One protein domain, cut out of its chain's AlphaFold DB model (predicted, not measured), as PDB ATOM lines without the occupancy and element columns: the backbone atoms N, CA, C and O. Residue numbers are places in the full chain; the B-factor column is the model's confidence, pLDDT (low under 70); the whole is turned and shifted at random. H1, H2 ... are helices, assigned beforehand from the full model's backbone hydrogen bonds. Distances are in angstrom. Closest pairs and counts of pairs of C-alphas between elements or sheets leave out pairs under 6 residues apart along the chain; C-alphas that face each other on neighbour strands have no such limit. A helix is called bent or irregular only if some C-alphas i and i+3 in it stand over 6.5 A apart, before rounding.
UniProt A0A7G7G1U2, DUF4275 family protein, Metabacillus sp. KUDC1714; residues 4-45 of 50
ATOM      1  N   VAL A   4      28.575 -35.780 -50.363       87.31
ATOM      2  CA  VAL A   4      29.899 -35.486 -50.927       87.31
ATOM      3  C   VAL A   4      29.829 -34.247 -51.811       87.31
ATOM      4  O   VAL A   4      30.646 -33.333 -51.665       87.31
ATOM      5  N   SER A   5      28.818 -34.176 -52.673       90.94
ATOM      6  CA  SER A   5      28.548 -33.007 -53.512       90.94
ATOM      7  C   SER A   5      28.310 -31.737 -52.682       90.94
ATOM      8  O   SER A   5      28.902 -30.693 -52.962       90.94
ATOM      9  N   SER A   6      27.522 -31.814 -51.604       94.00
ATOM     10  CA  SER A   6      27.298 -30.676 -50.696       94.00
ATOM     11  C   SER A   6      28.579 -30.203 -49.995       94.00
ATOM     12  O   SER A   6      28.781 -28.998 -49.839       94.00
ATOM     13  N   LEU A   7      29.460 -31.122 -49.589       92.81
ATOM     14  CA  LEU A   7      30.743 -30.796 -48.953       92.81
ATOM     15  C   LEU A   7      31.724 -30.148 -49.936       92.81
ATOM     16  O   LEU A   7      32.356 -29.141 -49.603       92.81
ATOM     17  N   ARG A   8      31.799 -30.661 -51.169       90.69
ATOM     18  CA  ARG A   8      32.620 -30.070 -52.238       90.69
ATOM     19  C   ARG A   8      32.164 -28.651 -52.583       90.69
ATOM     20  O   ARG A   8      33.007 -27.762 -52.681       90.69
ATOM     21  N   ASN A   9      30.852 -28.406 -52.657       95.25
ATOM     22  CA  ASN A   9      30.299 -27.059 -52.874       95.25
ATOM     23  C   ASN A   9      30.702 -26.067 -51.772       95.25
ATOM     24  O   ASN A   9      30.895 -24.884 -52.039       95.25
ATOM     25  N   LYS A  10      30.890 -26.549 -50.538       95.69
ATOM     26  CA  LYS A  10      31.383 -25.753 -49.403       95.69
ATOM     27  C   LYS A  10      32.913 -25.644 -49.341       95.69
ATOM     28  O   LYS A  10      33.440 -25.168 -48.340       95.69
ATOM     29  N   LYS A  11      33.631 -26.076 -50.385       93.56
ATOM     30  CA  LYS A  11      35.105 -26.116 -50.448       93.56
ATOM     31  C   LYS A  11      35.750 -26.945 -49.328       93.56
ATOM     32  O   LYS A  11      36.913 -26.737 -48.989       93.56
ATOM     33  N   VAL A  12      35.020 -27.907 -48.763       95.19
ATOM     34  CA  VAL A  12      35.580 -28.873 -47.813       95.19
ATOM     35  C   VAL A  12      36.396 -29.897 -48.601       95.19
ATOM     36  O   VAL A  12      35.920 -30.437 -49.601       95.19
ATOM     37  N   LYS A  13      37.630 -30.183 -48.165       90.12
ATOM     38  CA  LYS A  13      38.422 -31.279 -48.743       90.12
ATOM     39  C   LYS A  13      37.736 -32.608 -48.434       90.12
ATOM     40  O   LYS A  13      37.588 -32.969 -47.271       90.12
ATOM     41  N   VAL A  14      37.352 -33.334 -49.481       85.75
ATOM     42  CA  VAL A  14      36.787 -34.680 -49.370       85.75
ATOM     43  C   VAL A  14      37.774 -35.669 -49.970       85.75
ATOM     44  O   VAL A  14      38.112 -35.562 -51.148       85.75
ATOM     45  N   THR A  15      38.198 -36.637 -49.167       82.19
ATOM     46  CA  THR A  15      39.009 -37.768 -49.621       82.19
ATOM     47  C   THR A  15      38.161 -39.022 -49.527       82.19
ATOM     48  O   THR A  15      37.768 -39.432 -48.436       82.19
ATOM     49  N   GLU A  16      37.874 -39.633 -50.670       76.12
ATOM     50  CA  GLU A  16      37.237 -40.942 -50.709       76.12
ATOM     51  C   GLU A  16      38.298 -42.003 -50.415       76.12
ATOM     52  O   GLU A  16      39.331 -42.057 -51.080       76.12
ATOM     53  N   ILE A  17      38.079 -42.817 -49.382       74.44
ATOM     54  CA  ILE A  17      38.980 -43.926 -49.058       74.44
ATOM     55  C   ILE A  17      38.156 -45.207 -49.169       74.44
ATOM     56  O   ILE A  17      37.178 -45.371 -48.439       74.44
ATOM     57  N   PRO A  18      38.500 -46.139 -50.061       68.62
ATOM     58  CA  PRO A  18      37.793 -47.406 -50.124       68.62
ATOM     59  C   PRO A  18      38.034 -48.195 -48.826       68.62
ATOM     60  O   PRO A  18      39.174 -48.383 -48.405       68.62
ATOM     61  N   LYS A  19      36.954 -48.700 -48.209       74.81
ATOM     62  CA  LYS A  19      36.975 -49.598 -47.030       74.81
ATOM     63  C   LYS A  19      37.414 -48.943 -45.700       74.81
ATOM     64  O   LYS A  19      38.205 -49.529 -44.954       74.81
ATOM     65  N   TRP A  20      36.844 -47.777 -45.353       81.38
ATOM     66  CA  TRP A  20      37.062 -47.074 -44.064       81.38
ATOM     67  C   TRP A  20      36.986 -47.991 -42.840       81.38
ATOM     68  O   TRP A  20      37.832 -47.879 -41.958       81.38
ATOM     69  N   GLY A  21      36.022 -48.919 -42.806       83.75
ATOM     70  CA  GLY A  21      35.828 -49.828 -41.675       83.75
ATOM     71  C   GLY A  21      37.092 -50.616 -41.338       83.75
ATOM     72  O   GLY A  21      37.598 -50.522 -40.225       83.75
ATOM     73  N   ARG A  22      37.683 -51.308 -42.322       86.31
ATOM     74  CA  ARG A  22      38.907 -52.096 -42.105       86.31
ATOM     75  C   ARG A  22      40.097 -51.212 -41.727       86.31
ATOM     76  O   ARG A  22      40.858 -51.574 -40.833       86.31
ATOM     77  N   TYR A  23      40.260 -50.064 -42.389       86.44
ATOM     78  CA  TYR A  23      41.373 -49.152 -42.108       86.44
ATOM     79  C   TYR A  23      41.302 -48.571 -40.690       86.44
ATOM     80  O   TYR A  23      42.278 -48.645 -39.941       86.44
ATOM     81  N   LEU A  24      40.146 -48.026 -40.303       88.50
ATOM     82  CA  LEU A  24      39.941 -47.448 -38.978       88.50
ATOM     83  C   LEU A  24      40.018 -48.504 -37.885       88.50
ATOM     84  O   LEU A  24      40.696 -48.276 -36.890       88.50
ATOM     85  N   ARG A  25      39.409 -49.675 -38.096       91.44
ATOM     86  CA  ARG A  25      39.483 -50.810 -37.171       91.44
ATOM     87  C   ARG A  25      40.928 -51.234 -36.924       91.44
ATOM     88  O   ARG A  25      41.322 -51.409 -35.778       91.44
ATOM     89  N   LYS A  26      41.752 -51.314 -37.978       91.56
ATOM     90  CA  LYS A  26      43.171 -51.663 -37.832       91.56
ATOM     91  C   LYS A  26      43.973 -50.572 -37.124       91.56
ATOM     92  O   LYS A  26      44.815 -50.883 -36.288       91.56
ATOM     93  N   LYS A  27      43.707 -49.295 -37.413       92.94
ATOM     94  CA  LYS A  27      44.309 -48.183 -36.660       92.94
ATOM     95  C   LYS A  27      43.902 -48.206 -35.193       92.94
ATOM     96  O   LYS A  27      44.747 -47.961 -34.337       92.94
ATOM     97  N   TRP A  28      42.637 -48.479 -34.913       92.50
ATOM     98  CA  TRP A  28      42.126 -48.558 -33.558       92.50
ATOM     99  C   TRP A  28      42.774 -49.714 -32.799       92.50
ATOM    100  O   TRP A  28      43.291 -49.505 -31.707       92.50
ATOM    101  N   GLU A  29      42.873 -50.893 -33.422       95.12
ATOM    102  CA  GLU A  29      43.617 -52.012 -32.851       95.12
ATOM    103  C   GLU A  29      45.061 -51.616 -32.547       95.12
ATOM    104  O   GLU A  29      45.480 -51.705 -31.401       95.12
ATOM    105  N   ASN A  30      45.808 -51.120 -33.534       95.69
ATOM    106  CA  ASN A  30      47.233 -50.841 -33.360       95.69
ATOM    107  C   ASN A  30      47.525 -49.793 -32.271       95.69
ATOM    108  O   ASN A  30      48.541 -49.905 -31.593       95.69
ATOM    109  N   ASN A  31      46.669 -48.773 -32.122       95.75
ATOM    110  CA  ASN A  31      46.912 -47.666 -31.189       95.75
ATOM    111  C   ASN A  31      46.261 -47.858 -29.813       95.75
ATOM    112  O   ASN A  31      46.749 -47.282 -28.846       95.75
ATOM    113  N   PHE A  32      45.171 -48.627 -29.714       93.19
ATOM    114  CA  PHE A  32      44.360 -48.690 -28.492       93.19
ATOM    115  C   PHE A  32      44.100 -50.104 -27.975       93.19
ATOM    116  O   PHE A  32      44.044 -50.285 -26.767       93.19
ATOM    117  N   ALA A  33      43.937 -51.095 -28.855       93.38
ATOM    118  CA  ALA A  33      43.559 -52.458 -28.458       93.38
ATOM    119  C   ALA A  33      44.636 -53.514 -28.736       93.38
ATOM    120  O   ALA A  33      44.370 -54.713 -28.668       93.38
ATOM    121  N   ASN A  34      45.860 -53.092 -29.048       94.06
ATOM    122  CA  ASN A  34      46.977 -53.987 -29.344       94.06
ATOM    123  C   ASN A  34      47.345 -54.855 -28.129       94.06
ATOM    124  O   ASN A  34      47.716 -56.012 -28.274       94.06
ATOM    125  N   ASN A  35      47.189 -54.302 -26.929       95.88
ATOM    126  CA  ASN A  35      47.437 -54.975 -25.658       95.88
ATOM    127  C   ASN A  35      46.326 -55.954 -25.241       95.88
ATOM    128  O   ASN A  35      46.527 -56.700 -24.288       95.88
ATOM    129  N   LEU A  36      45.164 -55.933 -25.901       96.19
ATOM    130  CA  LEU A  36      44.064 -56.838 -25.579       96.19
ATOM    131  C   LEU A  36      44.341 -58.235 -26.134       96.19
ATOM    132  O   LEU A  36      44.787 -58.397 -27.273       96.19
ATOM    133  N   SER A  37      44.001 -59.254 -25.351       95.62
ATOM    134  CA  SER A  37      43.962 -60.632 -25.828       95.62
ATOM    135  C   SER A  37      42.873 -60.818 -26.888       95.62
ATOM    136  O   SER A  37      41.898 -60.066 -26.963       95.62
ATOM    137  N   ASP A  38      42.975 -61.884 -27.680       92.88
ATOM    138  CA  ASP A  38      41.965 -62.192 -28.698       92.88
ATOM    139  C   ASP A  38      40.563 -62.396 -28.103       92.88
ATOM    140  O   ASP A  38      39.559 -62.083 -28.743       92.88
ATOM    141  N   LYS A  39      40.472 -62.894 -26.861       95.81
ATOM    142  CA  LYS A  39      39.197 -63.059 -26.152       95.81
ATOM    143  C   LYS A  39      38.564 -61.706 -25.824       95.81
ATOM    144  O   LYS A  39      37.370 -61.524 -26.050       95.81
ATOM    145  N   GLU A  40      39.358 -60.759 -25.332       95.38
ATOM    146  CA  GLU A  40      38.895 -59.401 -25.034       95.38
ATOM    147  C   GLU A  40      38.489 -58.675 -26.316       95.38
ATOM    148  O   GLU A  40      37.385 -58.136 -26.382       95.38
ATOM    149  N   LYS A  41      39.300 -58.767 -27.380       94.50
ATOM    150  CA  LYS A  41      38.967 -58.220 -28.709       94.50
ATOM    151  C   LYS A  41      37.644 -58.763 -29.258       94.50
ATOM    152  O   LYS A  41      36.880 -58.010 -29.859       94.50
ATOM    153  N   LYS A  42      37.345 -60.049 -29.040       93.31
ATOM    154  CA  LYS A  42      36.053 -60.651 -29.410       93.31
ATOM    155  C   LYS A  42      34.894 -60.113 -28.572       93.31
ATOM    156  O   LYS A  42      33.843 -59.837 -29.132       93.31
ATOM    157  N   SER A  43      35.083 -59.923 -27.265       95.31
ATOM    158  CA  SER A  43      34.023 -59.415 -26.374       95.31
ATOM    159  C   SER A  43      33.563 -57.988 -26.698       95.31
ATOM    160  O   SER A  43      32.436 -57.622 -26.383       95.31
ATOM    161  N   ILE A  44      34.418 -57.203 -27.359       92.06
ATOM    162  CA  ILE A  44      34.112 -55.847 -27.836       92.06
ATOM    163  C   ILE A  44      33.775 -55.796 -29.333       92.06
ATOM    164  O   ILE A  44      33.743 -54.713 -29.912       92.06
ATOM    165  N   TYR A  45      33.579 -56.953 -29.974       91.75
ATOM    166  CA  TYR A  45      33.203 -57.060 -31.387       91.75
ATOM    167  C   TYR A  45      34.183 -56.367 -32.346       91.75
ATOM    168  O   TYR A  45      33.793 -55.853 -33.393       91.75
TER     169      TYR A  45
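What this domain is: This is residues 4 to 45 of the 50 residues of the protein "DUF4275 family protein" of Metabacillus sp. KUDC1714 (UniProt A0A7G7G1U2). A strung-out chain with no core: short helix H1 at one end, an unnamed stretch of residues 10 to 19 leading away from it, then the longer helix H2, and short helix H3 turned back at a steep angle at the other end. The three helices do not form a bundle, and no helix touches another. The printed part has 42 residues with three named helices, in the order H1, H2, H3, and no named strand; its class is all helix. It is extended, with a radius of gyration of the C-alphas of 15.7 A, and is a rod spanning 46 by 16 by 14 A.

How they stand to each other: H1, residues 4 to 9, is apart from H2, residues 20 to 33, and a short link of 10 residues joins them. H1 is also apart from H3, residues 38 to 43. A tight link of 4 residues joins H2 to H3. These two are close but not clearly touching, with 1 pair of C-alphas within 8 A, those of Ala 33 and Lys 41, 7.4 A apart. Their lines stand at a steep tilt of 66 degrees, and they run opposite ways. In H1, H2 and H3 every backbone O i to N i+4 pair is within hydrogen-bond range.

Where its parts are: H1 begins at C-alpha 4, at (29.899, -35.486, -50.927). H2 measures 17.7 A from its first C-alpha, at (37.062, -47.074, -44.064), to its last; it is neither bent nor irregular, but only just: C-alphas 30 and 33 are 6.3 A apart. H3 ends at C-alpha 43, at (34.023, -59.415, -26.374). H1 and H3 each measure 8.7 A.

The domain as a whole: The two C-alphas farthest apart are those of Asn 9 and Lys 39, at 45.7 A. The printed part has no cut, and neither link is long. Residues 6 to 11, 17 to 24 and 35 to 40 stand free. The mean pLDDT of the printed part is 90.2; residue 18 is under 70.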